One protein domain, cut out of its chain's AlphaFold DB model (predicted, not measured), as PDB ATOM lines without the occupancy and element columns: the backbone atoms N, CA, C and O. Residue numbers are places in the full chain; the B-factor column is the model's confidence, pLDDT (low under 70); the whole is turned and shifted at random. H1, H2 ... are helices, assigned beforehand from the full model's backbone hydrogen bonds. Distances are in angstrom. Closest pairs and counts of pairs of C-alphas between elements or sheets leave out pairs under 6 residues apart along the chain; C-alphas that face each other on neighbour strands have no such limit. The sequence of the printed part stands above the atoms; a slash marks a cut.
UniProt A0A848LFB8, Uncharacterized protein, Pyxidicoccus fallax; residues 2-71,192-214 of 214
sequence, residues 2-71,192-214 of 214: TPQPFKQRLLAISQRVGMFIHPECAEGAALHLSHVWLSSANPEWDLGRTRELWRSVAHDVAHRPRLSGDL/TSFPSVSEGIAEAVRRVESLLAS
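This is residues 2 to 71 and 192 to 214 of the 214 residues of an uncharacterized protein of Pyxidicoccus fallax (UniProt A0A848LFB8). Three helices, H1, H2 and H4, stand side by side as a bundle, their centres making a triangle, and a fourth helix, H3, crosses over H2 and H4 on the side away from H1. H2 and H4 run the same way, side by side at a shallow tilt of 6 degrees, while H1 runs opposite to both. The printed part has 93 residues with four named helices, in the order H1, H2, H3, H4 along the chain, and no named strand; the class is all helix. The whole is compact, with a radius of gyration of the C-alphas of 12.2 A, and its spans of 35 by 23 by 17 A are only just elongated.

H1 is residues 4 to 15, 16.5 A from first to last C-alpha, and begins with C-alpha 4 at (18.115, 13.134, 73.259). H2 is residues 23 to 41 and measures 27.6 A. H3 is residues 47 to 62, 21.5 A long, with C-alpha 47 at (27.909, 22.684, 88.917). H4 is residues 194 to 212, 27.0 A long, and ends with C-alpha 212 at (29.632, 11.963, 77.315).

H2 and H4 are the hub, each touching the three other helices. They touch each other at a shallow tilt of 6 degrees, the same way; their closest C-alphas are those of Pro 23 and Phe 194, 5.4 A apart. H1 touches H2, with the C-alphas of Leu 10 and Ala 30 closest at 5.9 A, and the two are a helical hairpin at a shallow tilt of 15 degrees, opposite ways. H4 touches H1 with residues 197 to 205 alone, at a shallow tilt of 20 degrees, opposite ways; the closest C-alphas, of Ser 14 and Ser 198, are 4.3 A apart. H3 touches H2 at a steep tilt of 49 degrees, through residues 47 to 54 of H3 and 31 to 35 of H2 alone, with the C-alphas of His 35 and Thr 50 closest at 5.7 A. H3 touches H4 at a steep tilt of 52 degrees, where the C-alphas of Val 61 and Gly 200 are closest at 6.0 A. H1 and H3 are apart. In H1, H3 and H4 every O i to N i+4 pair is within hydrogen-bond range; in H2 it is 14 of 15.

The C-alphas farthest apart, those of Thr 2 and Leu 71, are 36.7 A apart. Residues 72 to 191 are not printed, and C-alphas 71 and 192 are 10.6 A apart across this cut, which falls in the link from H3 to H4. Of the links that are printed whole, H2 to H3 is tight and H1 to H2 is short. The mean pLDDT of the printed part is 94.4, and residues 2 to 3 are under 70.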
ATOM      1  N   THR A   2      18.050   8.128  77.512       51.16
ATOM      2  CA  THR A   2      18.443   8.607  76.176       51.16
ATOM      3  C   THR A   2      18.901  10.072  76.278       51.16
ATOM      4  O   THR A   2      18.123  10.889  76.748       51.16
ATOM      5  N   PRO A   3      20.109  10.454  75.816       61.34
ATOM      6  CA  PRO A   3      20.626  11.841  75.854       61.34
ATOM      7  C   PRO A   3      19.796  12.881  75.072       61.34
ATOM      8  O   PRO A   3      20.050  14.085  75.112       61.34
ATOM      9  N   GLN A   4      18.820  12.405  74.302       76.44
ATOM     10  CA  GLN A   4      18.115  13.134  73.259       76.44
ATOM     11  C   GLN A   4      17.289  14.357  73.725       76.44
ATOM     12  O   GLN A   4      17.348  15.373  73.025       76.44
ATOM     13  N   PRO A   5      16.562  14.341  74.864       84.56
ATOM     14  CA  PRO A   5      15.688  15.454  75.232       84.56
ATOM     15  C   PRO A   5      16.475  16.689  75.687       84.56
ATOM     16  O   PRO A   5      16.120  17.808  75.314       84.56
ATOM     17  N   PHE A   6      17.593  16.511  76.402       90.50
ATOM     18  CA  PHE A   6      18.467  17.621  76.800       90.50
ATOM     19  C   PHE A   6      19.116  18.292  75.591       90.50
ATOM     20  O   PHE A   6      19.029  19.514  75.449       90.50
ATOM     21  N   LYS A   7      19.686  17.499  74.673       93.31
ATOM     22  CA  LYS A   7      20.258  18.004  73.417       93.31
ATOM     23  C   LYS A   7      19.239  18.816  72.621       93.31
ATOM     24  O   LYS A   7      19.506  19.957  72.251       93.31
ATOM     25  N   GLN A   8      18.064  18.239  72.365       92.75
ATOM     26  CA  GLN A   8      17.007  18.897  71.596       92.75
ATOM     27  C   GLN A   8      16.557  20.200  72.257       92.75
ATOM     28  O   GLN A   8      16.382  21.208  71.573       92.75
ATOM     29  N   ARG A   9      16.415  20.210  73.588       92.44
ATOM     30  CA  ARG A   9      16.029  21.409  74.334       92.44
ATOM     31  C   ARG A   9      17.094  22.499  74.253       92.44
ATOM     32  O   ARG A   9      16.741  23.644  73.994       92.44
ATOM     33  N   LEU A  10      18.368  22.156  74.424       95.81
ATOM     34  CA  LEU A  10      19.477  23.106  74.309       95.81
ATOM     35  C   LEU A  10      19.568  23.707  72.900       95.81
ATOM     36  O   LEU A  10      19.656  24.926  72.763       95.81
ATOM     37  N   LEU A  11      19.457  22.885  71.852       95.88
ATOM     38  CA  LEU A  11      19.429  23.373  70.469       95.88
ATOM     39  C   LEU A  11      18.213  24.269  70.200       95.88
ATOM     40  O   LEU A  11      18.343  25.302  69.546       95.88
ATOM     41  N   ALA A  12      17.044  23.937  70.755       94.44
ATOM     42  CA  ALA A  12      15.862  24.788  70.648       94.44
ATOM     43  C   ALA A  12      16.051  26.145  71.349       94.44
ATOM     44  O   ALA A  12      15.582  27.158  70.831       94.44
ATOM     45  N   ILE A  13      16.746  26.188  72.495       96.00
ATOM     46  CA  ILE A  13      17.115  27.450  73.160       96.00
ATOM     47  C   ILE A  13      18.076  28.241  72.267       96.00
ATOM     48  O   ILE A  13      17.816  29.415  72.019       96.00
ATOM     49  N   SER A  14      19.129  27.606  71.735       96.88
ATOM     50  CA  SER A  14      20.100  28.240  70.826       96.88
ATOM     51  C   SER A  14      19.418  28.901  69.621       96.88
ATOM     52  O   SER A  14      19.689  30.058  69.308       96.88
ATOM     53  N   GLN A  15      18.456  28.223  68.994       96.31
ATOM     54  CA  GLN A  15      17.729  28.739  67.827       96.31
ATOM     55  C   GLN A  15      16.715  29.843  68.163       96.31
ATOM     56  O   GLN A  15      16.235  30.535  67.268       96.31
ATOM     57  N   ARG A  16      16.340  29.995  69.439       94.88
ATOM     58  CA  ARG A  16      15.257  30.886  69.888       94.88
ATOM     59  C   ARG A  16      15.695  31.825  71.005       94.88
ATOM     60  O   ARG A  16      14.859  32.278  71.784       94.88
ATOM     61  N   VAL A  17      16.984  32.155  71.080       95.38
ATOM     62  CA  VAL A  17      17.520  33.028  72.137       95.38
ATOM     63  C   VAL A  17      16.794  34.375  72.209       95.38
ATOM     64  O   VAL A  17      16.561  34.867  73.306       95.38
ATOM     65  N   GLY A  18      16.331  34.921  71.078       91.56
ATOM     66  CA  GLY A  18      15.566  36.175  71.026       91.56
ATOM     67  C   GLY A  18      14.159  36.110  71.639       91.56
ATOM     68  O   GLY A  18      13.527  37.144  71.814       91.56
ATOM     69  N   MET A  19      13.656  34.917  71.985       92.19
ATOM     70  CA  MET A  19      12.415  34.764  72.757       92.19
ATOM     71  C   MET A  19      12.635  34.929  74.265       92.19
ATOM     72  O   MET A  19      11.667  35.031  75.021       92.19
ATOM     73  N   PHE A  20      13.889  34.920  74.721       94.25
ATOM     74  CA  PHE A  20      14.222  35.215  76.106       94.25
ATOM     75  C   PHE A  20      14.261  36.722  76.322       94.25
ATOM     76  O   PHE A  20      14.582  37.503  75.432       94.25
ATOM     77  N   ILE A  21      13.968  37.116  77.555       91.88
ATOM     78  CA  ILE A  21      13.879  38.520  77.964       91.88
ATOM     79  C   ILE A  21      15.214  39.247  77.761       91.88
ATOM     80  O   ILE A  21      15.236  40.416  77.388       91.88
ATOM     81  N   HIS A  22      16.324  38.551  78.006       95.44
ATOM     82  CA  HIS A  22      17.678  39.030  77.759       95.44
ATOM     83  C   HIS A  22      18.655  37.847  77.613       95.44
ATOM     84  O   HIS A  22      18.322  36.725  78.015       95.44
ATOM     85  N   PRO A  23      19.879  38.065  77.093       96.69
ATOM     86  CA  PRO A  23      20.812  36.982  76.776       96.69
ATOM     87  C   PRO A  23      21.218  36.125  77.985       96.69
ATOM     88  O   PRO A  23      21.290  34.904  77.868       96.69
ATOM     89  N   GLU A  24      21.416  36.732  79.166       97.00
ATOM     90  CA  GLU A  24      21.807  35.988  80.383       97.00
ATOM     91  C   GLU A  24      20.733  34.975  80.833       97.00
ATOM     92  O   GLU A  24      21.061  33.958  81.437       97.00
ATOM     93  N   CYS A  25      19.457  35.197  80.490       97.19
ATOM     94  CA  CYS A  25      18.387  34.238  80.764       97.19
ATOM     95  C   CYS A  25      18.517  32.972  79.902       97.19
ATOM     96  O   CYS A  25      18.361  31.864  80.412       97.19
ATOM     97  N   ALA A  26      18.831  33.121  78.612       97.38
ATOM     98  CA  ALA A  26      19.059  31.981  77.727       97.38
ATOM     99  C   ALA A  26      20.332  31.212  78.123       97.38
ATOM    100  O   ALA A  26      20.302  29.986  78.219       97.38
ATOM    101  N   GLU A  27      21.421  31.936  78.414       97.56
ATOM    102  CA  GLU A  27      22.682  31.367  78.906       97.56
ATOM    103  C   GLU A  27      22.473  30.582  80.208       97.56
ATOM    104  O   GLU A  27      22.888  29.431  80.303       97.56
ATOM    105  N   GLY A  28      21.784  31.160  81.197       97.25
ATOM    106  CA  GLY A  28      21.546  30.499  82.481       97.25
ATOM    107  C   GLY A  28      20.659  29.258  82.373       97.25
ATOM    108  O   GLY A  28      21.013  28.207  82.910       97.25
ATOM    109  N   ALA A  29      19.558  29.336  81.617       97.12
ATOM    110  CA  ALA A  29      18.693  28.178  81.387       97.12
ATOM    111  C   ALA A  29      19.459  27.031  80.710       97.12
ATOM    112  O   ALA A  29      19.356  25.875  81.129       97.12
ATOM    113  N   ALA A  30      20.263  27.346  79.693       97.94
ATOM    114  CA  ALA A  30      21.084  26.359  79.012       97.94
ATOM    115  C   ALA A  30      22.189  25.791  79.920       97.94
ATOM    116  O   ALA A  30      22.386  24.580  79.927       97.94
ATOM    117  N   LEU A  31      22.836  26.610  80.755       98.25
ATOM    118  CA  LEU A  31      23.838  26.148  81.719       98.25
ATOM    119  C   LEU A  31      23.270  25.099  82.674       98.25
ATOM    120  O   LEU A  31      23.889  24.053  82.879       98.25
ATOM    121  N   HIS A  32      22.086  25.341  83.237       97.94
ATOM    122  CA  HIS A  32      21.456  24.380  84.141       97.94
ATOM    123  C   HIS A  32      21.003  23.106  83.427       97.94
ATOM    124  O   HIS A  32      21.155  22.022  83.981       97.94
ATOM    125  N   LEU A  33      20.512  23.201  82.191       96.81
ATOM    126  CA  LEU A  33      20.188  22.015  81.395       96.81
ATOM    127  C   LEU A  33      21.433  21.193  81.038       96.81
ATOM    128  O   LEU A  33      21.399  19.970  81.146       96.81
ATOM    129  N   SER A  34      22.539  21.842  80.666       97.56
ATOM    130  CA  SER A  34      23.826  21.171  80.456       97.56
ATOM    131  C   SER A  34      24.329  20.509  81.736       97.56
ATOM    132  O   SER A  34      24.832  19.392  81.673       97.56
ATOM    133  N   HIS A  35      24.162  21.167  82.891       97.81
ATOM    134  CA  HIS A  35      24.525  20.580  84.178       97.81
ATOM    135  C   HIS A  35      23.759  19.281  84.423       97.81
ATOM    136  O   HIS A  35      24.392  18.264  84.678       97.81
ATOM    137  N   VAL A  36      22.427  19.301  84.295       95.69
ATOM    138  CA  VAL A  36      21.595  18.103  84.492       95.69
ATOM    139  C   VAL A  36      21.978  17.002  83.509       95.69
ATOM    140  O   VAL A  36      22.051  15.842  83.901       95.69
ATOM    141  N   TRP A  37      22.252  17.342  82.249       94.88
ATOM    142  CA  TRP A  37      22.660  16.354  81.254       94.88
ATOM    143  C   TRP A  37      23.977  15.663  81.640       94.88
ATOM    144  O   TRP A  37      24.051  14.434  81.631       94.88
ATOM    145  N   LEU A  38      24.989  16.435  82.042       96.19
ATOM    146  CA  LEU A  38      26.289  15.908  82.459       96.19
ATOM    147  C   LEU A  38      26.195  15.116  83.770       96.19
ATOM    148  O   LEU A  38      26.691  13.994  83.834       96.19
ATOM    149  N   SER A  39      25.519  15.653  84.789       95.44
ATOM    150  CA  SER A  39      25.405  15.002  86.103       95.44
ATOM    151  C   SER A  39      24.536  13.745  86.081       95.44
ATOM    152  O   SER A  39      24.750  12.826  86.866       95.44
ATOM    153  N   SER A  40      23.604  13.650  85.129       91.94
ATOM    154  CA  SER A  40      22.817  12.434  84.896       91.94
ATOM    155  C   SER A  40      23.646  11.265  84.363       91.94
ATOM    156  O   SER A  40      23.277  10.111  84.575       91.94
ATOM    157  N   ALA A  41      24.723  11.548  83.629       90.94
ATOM    158  CA  ALA A  41      25.613  10.531  83.071       90.94
ATOM    159  C   ALA A  41      26.862  10.305  83.935       90.94
ATOM    160  O   ALA A  41      27.432   9.219  83.923       90.94
ATOM    161  N   ASN A  42      27.269  11.320  84.695       92.75
ATOM    162  CA  ASN A  42      28.401  11.282  85.603       92.75
ATOM    163  C   ASN A  42      28.002  11.923  86.946       92.75
ATOM    164  O   ASN A  42      28.078  13.144  87.068       92.75
ATOM    165  N   PRO A  43      27.590  11.134  87.955       91.94
ATOM    166  CA  PRO A  43      27.128  11.661  89.244       91.94
ATOM    167  C   PRO A  43      28.153  12.517  90.008       91.94
ATOM    168  O   PRO A  43      27.756  13.375  90.791       91.94
ATOM    169  N   GLU A  44      29.453  12.340  89.747       94.50
ATOM    170  CA  GLU A  44      30.537  13.160  90.319       94.50
ATOM    171  C   GLU A  44      30.693  14.517  89.599       94.50
ATOM    172  O   GLU A  44      31.555  15.335  89.934       94.50
ATOM    173  N   TRP A  45      29.900  14.773  88.554       96.62
ATOM    174  CA  TRP A  45      29.923  16.032  87.823       96.62
ATOM    175  C   TRP A  45      29.137  17.119  88.556       96.62
ATOM    176  O   TRP A  45      27.905  17.134  88.572       96.62
ATOM    177  N   ASP A  46      29.854  18.095  89.105       96.88
ATOM    178  CA  ASP A  46      29.255  19.210  89.830       96.88
ATOM    179  C   ASP A  46      28.939  20.448  88.955       96.88
ATOM    180  O   ASP A  46      29.261  20.570  87.761       96.88
ATOM    181  N   LEU A  47      28.250  21.417  89.566       97.31
ATOM    182  CA  LEU A  47      27.909  22.684  88.917       97.31
ATOM    183  C   LEU A  47      29.148  23.562  88.656       97.31
ATOM    184  O   LEU A  47      29.138  24.363  87.719       97.31
ATOM    185  N   GLY A  48      30.209  23.427  89.455       97.81
ATOM    186  CA  GLY A  48      31.470  24.154  89.291       97.81
ATOM    187  C   GLY A  48      32.149  23.811  87.968       97.81
ATOM    188  O   GLY A  48      32.408  24.714  87.169       97.81
ATOM    189  N   ARG A  49      32.297  22.517  87.675       98.19
ATOM    190  CA  ARG A  49      32.817  21.993  86.401       98.19
ATOM    191  C   ARG A  49      31.952  22.411  85.217       98.19
ATOM    192  O   ARG A  49      32.460  22.773  84.159       98.19
ATOM    193  N   THR A  50      30.630  22.452  85.403       98.06
ATOM    194  CA  THR A  50      29.724  22.979  84.370       98.06
ATOM    195  C   THR A  50      29.995  24.463  84.100       98.06
ATOM    196  O   THR A  50      30.111  24.876  82.951       98.06
ATOM    197  N   ARG A  51      30.158  25.281  85.144       97.75
ATOM    198  CA  ARG A  51      30.497  26.707  84.995       97.75
ATOM    199  C   ARG A  51      31.873  26.914  84.359       97.75
ATOM    200  O   ARG A  51      32.064  27.907  83.666       97.75
ATOM    201  N   GLU A  52      32.833  26.027  84.596       98.06
ATOM    202  CA  GLU A  52      34.146  26.046  83.932       98.06
ATOM    203  C   GLU A  52      34.036  25.763  82.439       98.06
ATOM    204  O   GLU A  52      34.565  26.533  81.640       98.06
ATOM    205  N   LEU A  53      33.270  24.734  82.063       98.06
ATOM    206  CA  LEU A  53      32.965  24.446  80.664       98.06
ATOM    207  C   LEU A  53      32.356  25.670  79.974       98.06
ATOM    208  O   LEU A  53      32.819  26.069  78.910       98.06
ATOM    209  N   TRP A  54      31.369  26.311  80.602       97.94
ATOM    210  CA  TRP A  54      30.714  27.496  80.042       97.94
ATOM    211  C   TRP A  54      31.635  28.717  79.958       97.94
ATOM    212  O   TRP A  54      31.569  29.460  78.982       97.94
ATOM    213  N   ARG A  55      32.538  28.908  80.930       97.75
ATOM    214  CA  ARG A  55      33.581  29.945  80.853       97.75
ATOM    215  C   ARG A  55      34.527  29.710  79.676       97.75
ATOM    216  O   ARG A  55      34.849  30.659  78.971       97.75
ATOM    217  N   SER A  56      34.941  28.463  79.447       98.12
ATOM    218  CA  SER A  56      35.778  28.106  78.296       98.12
ATOM    219  C   SER A  56      35.036  28.325  76.973       98.12
ATOM    220  O   SER A  56      35.576  28.968  76.081       98.12
ATOM    221  N   VAL A  57      33.764  27.920  76.876       98.31
ATOM    222  CA  VAL A  57      32.911  28.214  75.709       98.31
ATOM    223  C   VAL A  57      32.815  29.720  75.447       98.31
ATOM    224  O   VAL A  57      32.960  30.161  74.310       98.31
ATOM    225  N   ALA A  58      32.596  30.526  76.487       97.56
ATOM    226  CA  ALA A  58      32.514  31.977  76.351       97.56
ATOM    227  C   ALA A  58      33.829  32.610  75.880       97.56
ATOM    228  O   ALA A  58      33.806  33.553  75.086       97.56
ATOM    229  N   HIS A  59      34.963  32.085  76.346       97.25
ATOM    230  CA  HIS A  59      36.278  32.525  75.900       97.25
ATOM    231  C   HIS A  59      36.499  32.228  74.412       97.25
ATOM    232  O   HIS A  59      36.958  33.102  73.678       97.25
ATOM    233  N   ASP A  60      36.105  31.040  73.962       97.38
ATOM    234  CA  ASP A  60      36.361  30.595  72.593       97.38
ATOM    235  C   ASP A  60      35.404  31.236  71.576       97.38
ATOM    236  O   ASP A  60      35.817  31.558  70.467       97.38
ATOM    237  N   VAL A  61      34.136  31.456  71.949       97.25
ATOM    238  CA  VAL A  61      33.103  32.003  71.045       97.25
ATOM    239  C   VAL A  61      33.037  33.529  71.083       97.25
ATOM    240  O   VAL A  61      32.795  34.167  70.065       97.25
ATOM    241  N   ALA A  62      33.207  34.134  72.259       94.88
ATOM    242  CA  ALA A  62      32.955  35.561  72.457       94.88
ATOM    243  C   ALA A  62      34.164  36.332  73.008       94.88
ATOM    244  O   ALA A  62      34.052  37.539  73.235       94.88
ATOM    245  N   HIS A  63      35.295  35.659  73.251       95.06
ATOM    246  CA  HIS A  63      36.526  36.250  73.791       95.06
ATOM    247  C   HIS A  63      36.321  37.021  75.102       95.06
ATOM    248  O   HIS A  63      36.930  38.062  75.347       95.06
ATOM    249  N   ARG A  64      35.439  36.511  75.971       93.12
ATOM    250  CA  ARG A  64      35.054  37.160  77.235       93.12
ATOM    251  C   ARG A  64      34.660  36.128  78.304       93.12
ATOM    252  O   ARG A  64      34.425  34.973  77.966       93.12
ATOM    253  N   PRO A  65      34.543  36.501  79.596       90.56
ATOM    254  CA  PRO A  65      34.315  35.525  80.673       90.56
ATOM    255  C   PRO A  65      32.906  34.899  80.726       90.56
ATOM    256  O   PRO A  65      32.678  34.000  81.530       90.56
ATOM    257  N   ARG A  66      31.948  35.390  79.931       92.81
ATOM    258  CA  ARG A  66      30.553  34.906  79.864       92.81
ATOM    259  C   ARG A  66      29.940  35.210  78.506       92.81
ATOM    260  O   ARG A  66      30.319  36.196  77.880       92.81
ATOM    261  N   LEU A  67      28.977  34.418  78.050       94.75
ATOM    262  CA  LEU A  67      28.349  34.650  76.748       94.75
ATOM    263  C   LEU A  67      27.426  35.868  76.763       94.75
ATOM    264  O   LEU A  67      27.250  36.486  75.724       94.75
ATOM    265  N   SER A  68      26.871  36.263  77.905       92.75
ATOM    266  CA  SER A  68      26.147  37.527  78.061       92.75
ATOM    267  C   SER A  68      27.109  38.709  78.258       92.75
ATOM    268  O   SER A  68      27.854  38.772  79.232       92.75
ATOM    269  N   GLY A  69      27.111  39.661  77.320       85.56
ATOM    270  CA  GLY A  69      28.047  40.799  77.318       85.56
ATOM    271  C   GLY A  69      27.475  42.121  77.834       85.56
ATOM    272  O   GLY A  69      28.224  42.966  78.316       85.56
ATOM    273  N   ASP A  70      26.155  42.303  77.761       90.81
ATOM    274  CA  ASP A  70      25.483  43.595  77.953       90.81
ATOM    275  C   ASP A  70      25.218  43.930  79.442       90.81
ATOM    276  O   ASP A  70      24.080  44.139  79.866       90.81
ATOM    277  N   LEU A  71      26.265  43.951  80.273       91.19
ATOM    278  CA  LEU A  71      26.133  44.022  81.740       91.19
ATOM    279  C   LEU A  71      25.400  45.260  82.245       91.19
ATOM    280  O   LEU A  71      24.617  45.172  83.189       91.19
ATOM    281  N   THR A 192      23.097  43.223  72.637       95.00
ATOM    282  CA  THR A 192      23.917  42.889  71.471       95.00
ATOM    283  C   THR A 192      24.455  41.464  71.531       95.00
ATOM    284  O   THR A 192      24.849  40.912  70.508       95.00
ATOM    285  N   SER A 193      24.438  40.818  72.704       96.50
ATOM    286  CA  SER A 193      25.082  39.514  72.888       96.50
ATOM    287  C   SER A 193      24.219  38.292  72.546       96.50
ATOM    288  O   SER A 193      24.639  37.166  72.811       96.50
ATOM    289  N   PHE A 194      23.023  38.460  71.973       96.88
ATOM    290  CA  PHE A 194      22.186  37.319  71.575       96.88
ATOM    291  C   PHE A 194      22.866  36.364  70.572       96.88
ATOM    292  O   PHE A 194      22.825  35.161  70.835       96.88
ATOM    293  N   PRO A 195      23.532  36.832  69.492       97.19
ATOM    294  CA  PRO A 195      24.211  35.943  68.543       97.19
ATOM    295  C   PRO A 195      25.269  35.064  69.217       97.19
ATOM    296  O   PRO A 195      25.208  33.843  69.133       97.19
ATOM    297  N   SER A 196      26.145  35.669  70.021       97.38
ATOM    298  CA  SER A 196      27.156  34.932  70.785       97.38
ATOM    299  C   SER A 196      26.558  33.937  71.782       97.38
ATOM    300  O   SER A 196      27.125  32.872  71.985       97.38
ATOM    301  N   VAL A 197      25.407  34.236  72.405       97.88
ATOM    302  CA  VAL A 197      24.723  33.263  73.275       97.88
ATOM    303  C   VAL A 197      24.172  32.098  72.452       97.88
ATOM    304  O   VAL A 197      24.315  30.954  72.870       97.88
ATOM    305  N   SER A 198      23.591  32.360  71.278       98.25
ATOM    306  CA  SER A 198      23.109  31.310  70.369       98.25
ATOM    307  C   SER A 198      24.237  30.360  69.958       98.25
ATOM    308  O   SER A 198      24.120  29.146  70.161       98.25
ATOM    309  N   GLU A 199      25.345  30.917  69.467       98.19
ATOM    310  CA  GLU A 199      26.540  30.175  69.055       98.19
ATOM    311  C   GLU A 199      27.173  29.430  70.232       98.19
ATOM    312  O   GLU A 199      27.480  28.244  70.127       98.19
ATOM    313  N   GLY A 200      27.292  30.085  71.387       98.38
ATOM    314  CA  GLY A 200      27.855  29.489  72.592       98.38
ATOM    315  C   GLY A 200      27.032  28.320  73.132       98.38
ATOM    316  O   GLY A 200      27.607  27.315  73.536       98.38
ATOM    317  N   ILE A 201      25.696  28.378  73.081       98.44
ATOM    318  CA  ILE A 201      24.855  27.228  73.454       98.44
ATOM    319  C   ILE A 201      25.093  26.057  72.493       98.44
ATOM    320  O   ILE A 201      25.214  24.916  72.941       98.44
ATOM    321  N   ALA A 202      25.178  26.318  71.184       97.94
ATOM    322  CA  ALA A 202      25.473  25.273  70.203       97.94
ATOM    323  C   ALA A 202      26.860  24.652  70.444       97.94
ATOM    324  O   ALA A 202      27.014  23.435  70.349       97.94
ATOM    325  N   GLU A 203      27.848  25.465  70.825       98.38
ATOM    326  CA  GLU A 203      29.183  24.986  71.183       98.38
ATOM    327  C   GLU A 203      29.160  24.131  72.462       98.38
ATOM    328  O   GLU A 203      29.715  23.034  72.522       98.38
ATOM    329  N   ALA A 204      28.452  24.599  73.494       97.94
ATOM    330  CA  ALA A 204      28.297  23.871  74.746       97.94
ATOM    331  C   ALA A 204      27.666  22.491  74.511       97.94
ATOM    332  O   ALA A 204      28.127  21.514  75.093       97.94
ATOM    333  N   VAL A 205      26.677  22.383  73.613       97.62
ATOM    334  CA  VAL A 205      26.107  21.089  73.203       97.62
ATOM    335  C   VAL A 205      27.184  20.172  72.624       97.62
ATOM    336  O   VAL A 205      27.298  19.039  73.085       97.62
ATOM    337  N   ARG A 206      28.015  20.646  71.684       97.50
ATOM    338  CA  ARG A 206      29.093  19.826  71.097       97.50
ATOM    339  C   ARG A 206      30.079  19.326  72.154       97.50
ATOM    340  O   ARG A 206      30.452  18.154  72.136       97.50
ATOM    341  N   ARG A 207      30.479  20.187  73.095       97.75
ATOM    342  CA  ARG A 207      31.401  19.806  74.181       97.75
ATOM    343  C   ARG A 207      30.785  18.809  75.149       97.75
ATOM    344  O   ARG A 207      31.462  17.864  75.541       97.75
ATOM    345  N   VAL A 208      29.515  18.996  75.511       96.88
ATOM    346  CA  VAL A 208      28.788  18.035  76.349       96.88
ATOM    347  C   VAL A 208      28.743  16.673  75.664       96.88
ATOM    348  O   VAL A 208      29.089  15.682  76.292       96.88
ATOM    349  N   GLU A 209      28.410  16.607  74.373       95.56
ATOM    350  CA  GLU A 209      28.404  15.335  73.637       95.56
ATOM    351  C   GLU A 209      29.779  14.659  73.620       95.56
ATOM    352  O   GLU A 209      29.866  13.459  73.865       95.56
ATOM    353  N   SER A 210      30.852  15.423  73.398       95.81
ATOM    354  CA  SER A 210      32.218  14.890  73.438       95.81
ATOM    355  C   SER A 210      32.584  14.320  74.810       95.81
ATOM    356  O   SER A 210      33.202  13.260  74.883       95.81
ATOM    357  N   LEU A 211      32.209  15.010  75.893       95.44
ATOM    358  CA  LEU A 211      32.462  14.561  77.264       95.44
ATOM    359  C   LEU A 211      31.678  13.300  77.624       95.44
ATOM    360  O   LEU A 211      32.166  12.494  78.400       95.44
ATOM    361  N   LEU A 212      30.473  13.138  77.077       92.56
ATOM    362  CA  LEU A 212      29.632  11.963  77.315       92.56
ATOM    363  C   LEU A 212      30.028  10.747  76.469       92.56
ATOM    364  O   LEU A 212      29.599   9.636  76.769       92.56
ATOM    365  N   ALA A 213      30.791  10.961  75.396       90.81
ATOM    366  CA  ALA A 213      31.340   9.899  74.557       90.81
ATOM    367  C   ALA A 213      32.704   9.376  75.048       90.81
ATOM    368  O   ALA A 213      33.181   8.375  74.515       90.81
ATOM    369  N   SER A 214      33.325  10.073  76.007       84.00
ATOM    370  CA  SER A 214      34.616   9.722  76.623       84.00
ATOM    371  C   SER A 214      34.415   8.869  77.870       84.00
ATOM    372  O   SER A 214      35.255   7.972  78.092       84.00
TER     373      SER A 214